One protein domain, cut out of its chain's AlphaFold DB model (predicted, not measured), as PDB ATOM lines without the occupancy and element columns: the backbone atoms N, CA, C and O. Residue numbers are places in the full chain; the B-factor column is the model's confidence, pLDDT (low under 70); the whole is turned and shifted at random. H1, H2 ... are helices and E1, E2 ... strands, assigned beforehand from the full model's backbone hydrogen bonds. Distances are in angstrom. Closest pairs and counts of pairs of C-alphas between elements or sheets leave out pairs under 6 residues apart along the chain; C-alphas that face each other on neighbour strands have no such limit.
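AT A GLANCE: This is residues 9 to 93 of the 133 residues of the protein "Zinc ribbon domain-containing protein" of Methanoregulaceae archaeon (UniProt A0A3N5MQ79). What shape do these atoms make? A strongly twisted sheet of four strands, E1 to E4, has helix H1 packed over E1 and E2, with the separate hairpin of E5 and E6 near the E1 side of the sheet. The short helix H2 and the turn of E5 and E6 lie toward opposite ends of the longest axis. What are its parts and its size? The printed part has 85 residues with three named helices followed by six named strands, of mixed class; the sheets have the orders E1, E2, E3, E4 and E5, E6, both antiparallel. It is compact, with a radius of gyration of the C-alphas of 13.2 A, but elongated in outline, spanning 44 by 28 by 19 A.

IN THESE COORDINATES: Where are the helices? H1 is residues 9 to 20, 17.1 A long, with C-alpha 9 at (14.882, 7.061, 37.901). H2 is residues 31 to 35 and H3 residues 38 to 41. Where are the strands? E1 is residues 42 to 45, E2 48 to 53, 16.0 A long, E3 58 to 63, 15.7 A long, and E4 68 to 75, 18.9 A long. E5 is residues 79 to 84, 15.0 A long, and E6 87 to 92, 15.7 A long, with C-alpha 92 at (29.012, 6.268, 47.486).

HOW THE PARTS SIT: How do the helices stand? H1 is on the sheet in two layers, a helix on one face of a sheet; it lies over E1 and E2 at a height of 9.5 A, along the strands, and its closest C-alphas to E1 are those of Gly 9 and Phe 43, 5.7 A apart. H3 only grazes the sheet with residues 38 to 41, and H2 is not on it. Every O i to N i+4 pair is within hydrogen-bond range in H1 and H2; H3 is too short for one. How are the strands joined? E1 to E4 form a meander, each strand the antiparallel neighbour of the one before, with N 43 and O 50 at 2.8 A, N 51 and O 60 at 2.8 A, and N 61 and O 70 at 2.8 A within hydrogen-bond range. E4 bends by 56 degrees at residue 72. Where is the second sheet? E5 and E6 form an antiparallel hairpin, with N 82 and O 89 within hydrogen-bond range at 2.9 A. The closest C-alphas of E1 and E5 are those of Leu 45 and Leu 83, 7.2 A apart.

THE WHOLE: How far does it reach? The two C-alphas farthest apart are those of Glu 28 and Gly 85, at 45.4 A. Are there cuts or long links? The printed part has no cut and no long link; H1 to H2 is a short link of 10 residues. Where is confidence low? The mean pLDDT of the printed part is 83.7, and residue 93 is under 70.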
ATOM      1  N   GLY A   9      15.037   5.604  37.881       84.75
ATOM      2  CA  GLY A   9      14.882   7.061  37.901       84.75
ATOM      3  C   GLY A   9      16.221   7.796  37.987       84.75
ATOM      4  O   GLY A   9      16.472   8.708  37.205       84.75
ATOM      5  N   GLN A  10      17.122   7.337  38.860       86.44
ATOM      6  CA  GLN A  10      18.465   7.898  38.983       86.44
ATOM      7  C   GLN A  10      19.234   7.773  37.665       86.44
ATOM      8  O   GLN A  10      19.792   8.751  37.174       86.44
ATOM      9  N   LYS A  11      19.214   6.579  37.064       86.38
ATOM     10  CA  LYS A  11      19.892   6.311  35.795       86.38
ATOM     11  C   LYS A  11      19.409   7.256  34.690       86.38
ATOM     12  O   LYS A  11      20.225   7.844  33.995       86.38
ATOM     13  N   THR A  12      18.095   7.467  34.588       88.31
ATOM     14  CA  THR A  12      17.493   8.371  33.592       88.31
ATOM     15  C   THR A  12      18.001   9.809  33.741       88.31
ATOM     16  O   THR A  12      18.413  10.431  32.759       88.31
ATOM     17  N   VAL A  13      18.007  10.325  34.973       89.12
ATOM     18  CA  VAL A  13      18.464  11.686  35.285       89.12
ATOM     19  C   VAL A  13      19.970  11.834  35.033       89.12
ATOM     20  O   VAL A  13      20.410  12.828  34.457       89.12
ATOM     21  N   GLU A  14      20.776  10.831  35.384       86.38
ATOM     22  CA  GLU A  14      22.221  10.864  35.142       86.38
ATOM     23  C   GLU A  14      22.591  10.720  33.669       86.38
ATOM     24  O   GLU A  14      23.411  11.492  33.182       86.38
ATOM     25  N   GLU A  15      21.954   9.819  32.923       86.88
ATOM     26  CA  GLU A  15      22.160   9.700  31.474       86.88
ATOM     27  C   GLU A  15      21.817  11.010  30.756       86.88
ATOM     28  O   GLU A  15      22.505  11.422  29.816       86.88
ATOM     29  N   ARG A  16      20.768  11.707  31.210       87.44
ATOM     30  CA  ARG A  16      20.429  13.044  30.718       87.44
ATOM     31  C   ARG A  16      21.534  14.043  31.058       87.44
ATOM     32  O   ARG A  16      21.981  14.769  30.168       87.44
ATOM     33  N   PHE A  17      22.010  14.053  32.303       87.06
ATOM     34  CA  PHE A  17      23.118  14.907  32.737       87.06
ATOM     35  C   PHE A  17      24.372  14.669  31.895       87.06
ATOM     36  O   PHE A  17      25.014  15.618  31.457       87.06
ATOM     37  N   GLU A  18      24.705  13.420  31.588       85.00
ATOM     38  CA  GLU A  18      25.873  13.092  30.779       85.00
ATOM     39  C   GLU A  18      25.825  13.660  29.360       85.00
ATOM     40  O   GLU A  18      26.875  13.983  28.799       85.00
ATOM     41  N   LYS A  19      24.627  13.832  28.793       83.12
ATOM     42  CA  LYS A  19      24.446  14.455  27.476       83.12
ATOM     43  C   LYS A  19      24.651  15.966  27.525       83.12
ATOM     44  O   LYS A  19      25.243  16.528  26.609       83.12
ATOM     45  N   ILE A  20      24.200  16.617  28.597       82.38
ATOM     46  CA  ILE A  20      24.250  18.081  28.724       82.38
ATOM     47  C   ILE A  20      25.479  18.603  29.484       82.38
ATOM     48  O   ILE A  20      25.772  19.790  29.401       82.38
ATOM     49  N   LYS A  21      26.239  17.760  30.198       77.62
ATOM     50  CA  LYS A  21      27.384  18.191  31.033       77.62
ATOM     51  C   LYS A  21      28.495  18.892  30.246       77.62
ATOM     52  O   LYS A  21      29.295  19.611  30.844       77.62
ATOM     53  N   ASN A  22      28.545  18.641  28.937       78.94
ATOM     54  CA  ASN A  22      29.481  19.235  27.984       78.94
ATOM     55  C   ASN A  22      28.856  20.378  27.168       78.94
ATOM     56  O   ASN A  22      29.542  20.967  26.336       78.94
ATOM     57  N   HIS A  23      27.567  20.674  27.363       75.81
ATOM     58  CA  HIS A  23      26.914  21.779  26.680       75.81
ATOM     59  C   HIS A  23      27.514  23.098  27.187       75.81
ATOM     60  O   HIS A  23      27.605  23.291  28.405       75.81
ATOM     61  N   PRO A  24      27.948  24.006  26.295       72.69
ATOM     62  CA  PRO A  24      28.466  25.298  26.716       72.69
ATOM     63  C   PRO A  24      27.382  26.064  27.479       72.69
ATOM     64  O   PRO A  24      26.231  26.137  27.037       72.69
ATOM     65  N   VAL A  25      27.755  26.604  28.639       73.00
ATOM     66  CA  VAL A  25      26.877  27.460  29.438       73.00
ATOM     67  C   VAL A  25      26.875  28.840  28.796       73.00
ATOM     68  O   VAL A  25      27.823  29.609  28.919       73.00
ATOM     69  N   ASP A  26      25.812  29.113  28.063       77.12
ATOM     70  CA  ASP A  26      25.463  30.425  27.534       77.12
ATOM     71  C   ASP A  26      24.846  31.292  28.644       77.12
ATOM     72  O   ASP A  26      23.871  30.899  29.271       77.12
ATOM     73  N   ILE A  27      25.436  32.441  28.948       75.31
ATOM     74  CA  ILE A  27      25.015  33.262  30.098       75.31
ATOM     75  C   ILE A  27      23.753  34.080  29.754       75.31
ATOM     76  O   ILE A  27      23.097  34.616  30.643       75.31
ATOM     77  N   GLU A  28      23.417  34.186  28.465       78.81
ATOM     78  CA  GLU A  28      22.305  34.997  27.960       78.81
ATOM     79  C   GLU A  28      20.985  34.214  27.927       78.81
ATOM     80  O   GLU A  28      19.909  34.810  27.986       78.81
ATOM     81  N   LYS A  29      21.050  32.880  27.873       77.12
ATOM     82  CA  LYS A  29      19.880  31.997  27.943       77.12
ATOM     83  C   LYS A  29      19.476  31.681  29.375       77.12
ATOM     84  O   LYS A  29      20.310  31.590  30.275       77.12
ATOM     85  N   THR A  30      18.182  31.456  29.595       78.44
ATOM     86  CA  THR A  30      17.718  31.047  30.922       78.44
ATOM     87  C   THR A  30      18.175  29.615  31.242       78.44
ATOM     88  O   THR A  30      18.251  28.773  30.343       78.44
ATOM     89  N   PRO A  31      18.422  29.276  32.523       73.75
ATOM     90  CA  PRO A  31      18.838  27.926  32.918       73.75
ATOM     91  C   PRO A  31      17.876  26.832  32.435       73.75
ATOM     92  O   PRO A  31      18.305  25.731  32.093       73.75
ATOM     93  N   VAL A  32      16.581  27.160  32.365       77.31
ATOM     94  CA  VAL A  32      15.525  26.257  31.897       77.31
ATOM     95  C   VAL A  32      15.631  25.985  30.395       77.31
ATOM     96  O   VAL A  32      15.442  24.855  29.961       77.31
ATOM     97  N   GLU A  33      16.003  26.982  29.589       79.81
ATOM     98  CA  GLU A  33      16.188  26.814  28.142       79.81
ATOM     99  C   GLU A  33      17.451  26.017  27.805       79.81
ATOM    100  O   GLU A  33      17.531  25.379  26.758       79.81
ATOM    101  N   GLN A  34      18.459  26.069  28.676       77.56
ATOM    102  CA  GLN A  34      19.747  25.422  28.443       77.56
ATOM    103  C   GLN A  34      19.792  23.980  28.926       77.56
ATOM    104  O   GLN A  34      20.389  23.126  28.272       77.56
ATOM    105  N   PHE A  35      19.195  23.718  30.086       78.50
ATOM    106  CA  PHE A  35      19.296  22.427  30.757       78.50
ATOM    107  C   PHE A  35      17.938  21.722  30.892       78.50
ATOM    108  O   PHE A  35      17.898  20.532  31.208       78.50
ATOM    109  N   GLY A  36      16.830  22.398  30.593       80.12
ATOM    110  CA  GLY A  36      15.470  21.884  30.767       80.12
ATOM    111  C   GLY A  36      14.859  22.251  32.118       80.12
ATOM    112  O   GLY A  36      15.483  22.913  32.952       80.12
ATOM    113  N   GLU A  37      13.620  21.822  32.333       83.19
ATOM    114  CA  GLU A  37      12.855  22.152  33.535       83.19
ATOM    115  C   GLU A  37      13.392  21.413  34.759       83.19
ATOM    116  O   GLU A  37      13.813  20.261  34.671       83.19
ATOM    117  N   MET A  38      13.363  22.064  35.928       79.50
ATOM    118  CA  MET A  38      13.849  21.461  37.176       79.50
ATOM    119  C   MET A  38      13.152  20.132  37.490       79.50
ATOM    120  O   MET A  38      13.805  19.230  38.001       79.50
ATOM    121  N   ASP A  39      11.869  19.995  37.148       84.00
ATOM    122  CA  ASP A  39      11.088  18.768  37.350       84.00
ATOM    123  C   ASP A  39      11.677  17.566  36.595       84.00
ATOM    124  O   ASP A  39      11.723  16.459  37.120       84.00
ATOM    125  N   GLU A  40      12.261  17.793  35.415       86.69
ATOM    126  CA  GLU A  40      12.888  16.739  34.609       86.69
ATOM    127  C   GLU A  40      14.197  16.204  35.213       86.69
ATOM    128  O   GLU A  40      14.720  15.166  34.799       86.69
ATOM    129  N   TRP A  41      14.738  16.941  36.178       89.50
ATOM    130  CA  TRP A  41      15.927  16.601  36.948       89.50
ATOM    131  C   TRP A  41      15.584  16.059  38.341       89.50
ATOM    132  O   TRP A  41      16.491  15.703  39.102       89.50
ATOM    133  N   VAL A  42      14.294  16.005  38.687       91.31
ATOM    134  CA  VAL A  42      13.785  15.416  39.922       91.31
ATOM    135  C   VAL A  42      13.334  13.988  39.645       91.31
ATOM    136  O   VAL A  42      12.630  13.708  38.680       91.31
ATOM    137  N   PHE A  43      13.681  13.066  40.536       91.12
ATOM    138  CA  PHE A  43      13.057  11.753  40.567       91.12
ATOM    139  C   PHE A  43      12.614  11.387  41.981       91.12
ATOM    140  O   PHE A  43      13.192  11.807  42.988       91.12
ATOM    141  N   THR A  44      11.551  10.594  42.057       89.56
ATOM    142  CA  THR A  44      11.031  10.055  43.311       89.56
ATOM    143  C   THR A  44      11.569   8.656  43.528       89.56
ATOM    144  O   THR A  44      11.452   7.797  42.650       89.56
ATOM    145  N   LEU A  45      12.098   8.406  44.716       86.56
ATOM    146  CA  LEU A  45      12.509   7.087  45.150       86.56
ATOM    147  C   LEU A  45      11.783   6.740  46.451       86.56
ATOM    148  O   LEU A  45      12.182   7.139  47.550       86.56
ATOM    149  N   GLY A  46      10.675   6.012  46.295       84.94
ATOM    150  CA  GLY A  46       9.749   5.717  47.383       84.94
ATOM    151  C   GLY A  46       9.138   7.015  47.893       84.94
ATOM    152  O   GLY A  46       8.390   7.684  47.191       84.94
ATOM    153  N   GLU A  47       9.513   7.386  49.107       85.12
ATOM    154  CA  GLU A  47       9.067   8.591  49.798       85.12
ATOM    155  C   GLU A  47      10.006   9.795  49.626       85.12
ATOM    156  O   GLU A  47       9.689  10.917  50.034       85.12
ATOM    157  N   ASN A  48      11.168   9.578  49.023       88.12
ATOM    158  CA  ASN A  48      12.210  10.582  48.925       88.12
ATOM    159  C   ASN A  48      12.177  11.225  47.545       88.12
ATOM    160  O   ASN A  48      12.010  10.545  46.533       88.12
ATOM    161  N   ARG A  49      12.347  12.546  47.501       91.44
ATOM    162  CA  ARG A  49      12.533  13.294  46.257       91.44
ATOM    163  C   ARG A  49      13.994  13.689  46.146       91.44
ATOM    164  O   ARG A  49      14.554  14.240  47.089       91.44
ATOM    165  N   LEU A  50      14.595  13.378  45.007       91.25
ATOM    166  CA  LEU A  50      15.997  13.631  44.718       91.25
ATOM    167  C   LEU A  50      16.091  14.475  43.460       91.25
ATOM    168  O   LEU A  50      15.418  14.189  42.477       91.25
ATOM    169  N   PHE A  51      16.925  15.502  43.499       92.00
ATOM    170  CA  PHE A  51      17.129  16.448  42.412       92.00
ATOM    171  C   PHE A  51      18.601  16.473  42.034       92.00
ATOM    172  O   PHE A  51      19.456  16.717  42.890       92.00
ATOM    173  N   LEU A  52      18.905  16.245  40.759       90.19
ATOM    174  CA  LEU A  52      20.243  16.481  40.236       90.19
ATOM    175  C   LEU A  52      20.300  17.866  39.621       90.19
ATOM    176  O   LEU A  52      19.751  18.098  38.553       90.19
ATOM    177  N   ASN A  53      21.032  18.780  40.238       86.38
ATOM    178  CA  ASN A  53      21.200  20.093  39.650       86.38
ATOM    179  C   ASN A  53      22.236  20.030  38.506       86.38
ATOM    180  O   ASN A  53      23.414  19.773  38.779       86.38
ATOM    181  N   PRO A  54      21.861  20.306  37.243       84.62
ATOM    182  CA  PRO A  54      22.797  20.277  36.121       84.62
ATOM    183  C   PRO A  54      23.805  21.436  36.151       84.62
ATOM    184  O   PRO A  54      24.923  21.296  35.655       84.62
ATOM    185  N   PHE A  55      23.436  22.554  36.784       81.31
ATOM    186  CA  PHE A  55      24.272  23.744  36.914       81.31
ATOM    187  C   PHE A  55      25.378  23.538  37.955       81.31
ATOM    188  O   PHE A  55      26.554  23.772  37.679       81.31
ATOM    189  N   THR A  56      25.022  23.043  39.146       82.31
ATOM    190  CA  THR A  56      25.999  22.784  40.222       82.31
ATOM    191  C   THR A  56      26.616  21.389  40.153       82.31
ATOM    192  O   THR A  56      27.608  21.132  40.836       82.31
ATOM    193  N   LYS A  57      26.068  20.499  39.312       85.19
ATOM    194  CA  LYS A  57      26.470  19.090  39.141       85.19
ATOM    195  C   LYS A  57      26.351  18.273  40.428       85.19
ATOM    196  O   LYS A  57      27.063  17.285  40.601       85.19
ATOM    197  N   ARG A  58      25.484  18.717  41.341       88.31
ATOM    198  CA  ARG A  58      25.310  18.180  42.692       88.31
ATOM    199  C   ARG A  58      23.912  17.627  42.874       88.31
ATOM    200  O   ARG A  58      22.943  18.160  42.337       88.31
ATOM    201  N   TRP A  59      23.839  16.585  43.680       90.00
ATOM    202  CA  TRP A  59      22.593  16.018  44.144       90.00
ATOM    203  C   TRP A  59      22.036  16.790  45.340       90.00
ATOM    204  O   TRP A  59      22.774  17.229  46.227       90.00
ATOM    205  N   TYR A  60      20.714  16.892  45.367       90.88
ATOM    206  CA  TYR A  60      19.921  17.464  46.440       90.88
ATOM    207  C   TYR A  60      18.822  16.479  46.815       90.88
ATOM    208  O   TYR A  60      18.301  15.759  45.960       90.88
ATOM    209  N   TYR A  61      18.456  16.458  48.088       90.69
ATOM    210  CA  TYR A  61      17.298  15.732  48.581       90.69
ATOM    211  C   TYR A  61      16.257  16.723  49.085       90.69
ATOM    212  O   TYR A  61      16.588  17.777  49.626       90.69
ATOM    213  N   PHE A  62      14.991  16.388  48.879       91.44
ATOM    214  CA  PHE A  62      13.893  17.197  49.370       91.44
ATOM    215  C   PHE A  62      13.604  16.848  50.826       91.44
ATOM    216  O   PHE A  62      13.148  15.744  51.145       91.44
ATOM    217  N   ASP A  63      13.852  17.807  51.701       88.31
ATOM    218  CA  ASP A  63      13.539  17.733  53.110       88.31
ATOM    219  C   ASP A  63      12.069  18.121  53.312       88.31
ATOM    220  O   ASP A  63      11.719  19.279  53.534       88.31
ATOM    221  N   ARG A  64      11.179  17.123  53.201       84.25
ATOM    222  CA  ARG A  64       9.727  17.306  53.383       84.25
ATOM    223  C   ARG A  64       9.327  18.071  54.654       84.25
ATOM    224  O   ARG A  64       8.425  18.893  54.542       84.25
ATOM    225  N   PRO A  65       9.904  17.821  55.847       88.25
ATOM    226  CA  PRO A  65       9.477  18.539  57.044       88.25
ATOM    227  C   PRO A  65       9.856  20.027  57.037       88.25
ATOM    228  O   PRO A  65       9.179  20.802  57.708       88.25
ATOM    229  N   HIS A  66      10.886  20.430  56.288       88.00
ATOM    230  CA  HIS A  66      11.308  21.831  56.174       88.00
ATOM    231  C   HIS A  66      10.934  22.490  54.836       88.00
ATOM    232  O   HIS A  66      11.244  23.663  54.654       88.00
ATOM    233  N   ASP A  67      10.265  21.762  53.934       88.69
ATOM    234  CA  ASP A  67       9.921  22.199  52.570       88.69
ATOM    235  C   ASP A  67      11.136  22.758  51.798       88.69
ATOM    236  O   ASP A  67      11.034  23.724  51.049       88.69
ATOM    237  N   ASP A  68      12.315  22.162  52.005       89.12
ATOM    238  CA  ASP A  68      13.586  22.696  51.504       89.12
ATOM    239  C   ASP A  68      14.393  21.653  50.724       89.12
ATOM    240  O   ASP A  68      14.332  20.449  50.985       89.12
ATOM    241  N   TRP A  69      15.178  22.116  49.752       90.75
ATOM    242  CA  TRP A  69      16.107  21.270  49.007       90.75
ATOM    243  C   TRP A  69      17.495  21.342  49.625       90.75
ATOM    244  O   TRP A  69      18.223  22.318  49.449       90.75
ATOM    245  N   LYS A  70      17.906  20.257  50.275       87.94
ATOM    246  CA  LYS A  70      19.208  20.177  50.929       87.94
ATOM    247  C   LYS A  70      20.221  19.462  50.061       87.94
ATOM    248  O   LYS A  70      19.931  18.429  49.460       87.94
ATOM    249  N   ASP A  71      21.427  20.010  49.991       86.75
ATOM    250  CA  ASP A  71      22.510  19.389  49.246       86.75
ATOM    251  C   ASP A  71      23.003  18.129  49.976       86.75
ATOM    252  O   ASP A  71      23.062  18.084  51.205       86.75
ATOM    253  N   ILE A  72      23.347  17.087  49.218       82.50
ATOM    254  CA  ILE A  72      23.960  15.874  49.787       82.50
ATOM    255  C   ILE A  72      25.489  15.867  49.649       82.50
ATOM    256  O   ILE A  72      26.118  14.821  49.830       82.50
ATOM    257  N   ASP A  73      26.075  17.009  49.267       80.44
ATOM    258  CA  ASP A  73      27.497  17.191  48.957       80.44
ATOM    259  C   ASP A  73      28.074  16.095  48.034       80.44
ATOM    260  O   ASP A  73      29.237  15.710  48.133       80.44
ATOM    261  N   ALA A  74      27.251  15.554  47.127       82.00
ATOM    262  CA  ALA A  74      27.642  14.471  46.230       82.00
ATOM    263  C   ALA A  74      27.419  14.851  44.760       82.00
ATOM    264  O   ALA A  74      26.307  15.244  44.393       82.00
ATOM    265  N   PRO A  75      28.444  14.732  43.899       80.38
ATOM    266  CA  PRO A  75      28.287  14.979  42.474       80.38
ATOM    267  C   PRO A  75      27.625  13.809  41.733       80.38
ATOM    268  O   PRO A  75      27.665  12.658  42.188       80.38
ATOM    269  N   ALA A  76      27.058  14.101  40.559       81.44
ATOM    270  CA  ALA A  76      26.559  13.076  39.635       81.44
ATOM    271  C   ALA A  76      27.638  12.016  39.344       81.44
ATOM    272  O   ALA A  76      28.820  12.343  39.214       81.44
ATOM    273  N   GLY A  77      27.242  10.751  39.256       78.56
ATOM    274  CA  GLY A  77      28.106   9.613  38.944       78.56
ATOM    275  C   GLY A  77      28.913   9.058  40.118       78.56
ATOM    276  O   GLY A  77      29.642   8.087  39.940       78.56
ATOM    277  N   THR A  78      28.819   9.650  41.315       80.69
ATOM    278  CA  THR A  78      29.612   9.222  42.491       80.69
ATOM    279  C   THR A  78      28.805   8.550  43.593       80.69
ATOM    280  O   THR A  78      29.372   7.900  44.474       80.69
ATOM    281  N   VAL A  79      27.483   8.677  43.547       85.56
ATOM    282  CA  VAL A  79      26.547   8.092  44.506       85.56
ATOM    283  C   VAL A  79      25.502   7.282  43.771       85.56
ATOM    284  O   VAL A  79      25.147   7.603  42.645       85.56
ATOM    285  N   VAL A  80      25.005   6.238  44.421       85.38
ATOM    286  CA  VAL A  80      23.856   5.452  43.987       85.38
ATOM    287  C   VAL A  80      22.797   5.529  45.074       85.38
ATOM    288  O   VAL A  80      23.092   5.323  46.249       85.38
ATOM    289  N   PHE A  81      21.578   5.879  44.685       86.69
ATOM    290  CA  PHE A  81      20.423   5.929  45.565       86.69
ATOM    291  C   PHE A  81      19.664   4.614  45.476       86.69
ATOM    292  O   PHE A  81      19.152   4.238  44.416       86.69
ATOM    293  N   SER A  82      19.561   3.954  46.621       84.56
ATOM    294  CA  SER A  82      18.907   2.662  46.792       84.56
ATOM    295  C   SER A  82      17.831   2.778  47.873       84.56
ATOM    296  O   SER A  82      18.010   3.507  48.846       84.56
ATOM    297  N   LEU A  83      16.731   2.030  47.762       84.88
ATOM    298  CA  LEU A  83      15.796   1.834  48.879       84.88
ATOM    299  C   LEU A  83      16.091   0.507  49.562       84.88
ATOM    300  O   LEU A  83      15.886  -0.551  48.968       84.88
ATOM    301  N   LYS A  84      16.517   0.548  50.825       80.81
ATOM    302  CA  LYS A  84      16.640  -0.654  51.660       80.81
ATOM    303  C   LYS A  84      15.615  -0.561  52.783       80.81
ATOM    304  O   LYS A  84      15.765   0.225  53.706       80.81
ATOM    305  N   GLY A  85      14.539  -1.344  52.677       77.25
ATOM    306  CA  GLY A  85      13.494  -1.396  53.709       77.25
ATOM    307  C   GLY A  85      12.653  -0.120  53.851       77.25
ATOM    308  O   GLY A  85      12.135   0.132  54.930       77.25
ATOM    309  N   GLY A  86      12.526   0.684  52.788       76.12
ATOM    310  CA  GLY A  86      11.794   1.961  52.800       76.12
ATOM    311  C   GLY A  86      12.652   3.174  53.172       76.12
ATOM    312  O   GLY A  86      12.242   4.306  52.930       76.12
ATOM    313  N   GLU A  87      13.866   2.949  53.671       79.12
ATOM    314  CA  GLU A  87      14.833   4.009  53.933       79.12
ATOM    315  C   GLU A  87      15.686   4.287  52.689       79.12
ATOM    316  O   GLU A  87      16.142   3.363  51.999       79.12
ATOM    317  N   LEU A  88      15.886   5.573  52.388       82.94
ATOM    318  CA  LEU A  88      16.788   6.008  51.330       82.94
ATOM    319  C   LEU A  88      18.231   5.794  51.774       82.94
ATOM    320  O   LEU A  88      18.712   6.441  52.701       82.94
ATOM    321  N   VAL A  89      18.944   4.940  51.052       84.19
ATOM    322  CA  VAL A  89      20.365   4.690  51.256       84.19
ATOM    323  C   VAL A  89      21.147   5.318  50.114       84.19
ATOM    324  O   VAL A  89      20.917   5.015  48.944       84.19
ATOM    325  N   VAL A  90      22.094   6.188  50.461       84.88
ATOM    326  CA  VAL A  90      23.025   6.809  49.515       84.88
ATOM    327  C   VAL A  90      24.352   6.050  49.567       84.88
ATOM    328  O   VAL A  90      25.157   6.235  50.479       84.88
ATOM    329  N   GLU A  91      24.590   5.172  48.596       81.31
ATOM    330  CA  GLU A  91      25.811   4.370  48.494       81.31
ATOM    331  C   GLU A  91      26.839   5.100  47.615       81.31
ATOM    332  O   GLU A  91      26.698   5.196  46.396       81.31
ATOM    333  N   ARG A  92      27.898   5.646  48.225       76.81
ATOM    334  CA  ARG A  92      29.012   6.268  47.486       76.81
ATOM    335  C   ARG A  92      29.776   5.183  46.721       76.81
ATOM    336  O   ARG A  92      30.420   4.336  47.332       76.81
ATOM    337  N   SER A  93      29.710   5.221  45.392       62.09
ATOM    338  CA  SER A  93      30.292   4.203  44.501       62.09
ATOM    339  C   SER A  93      31.756   4.480  44.121       62.09
ATOM    340  O   SER A  93      32.343   3.767  43.312       62.09
TER     341      SER A  93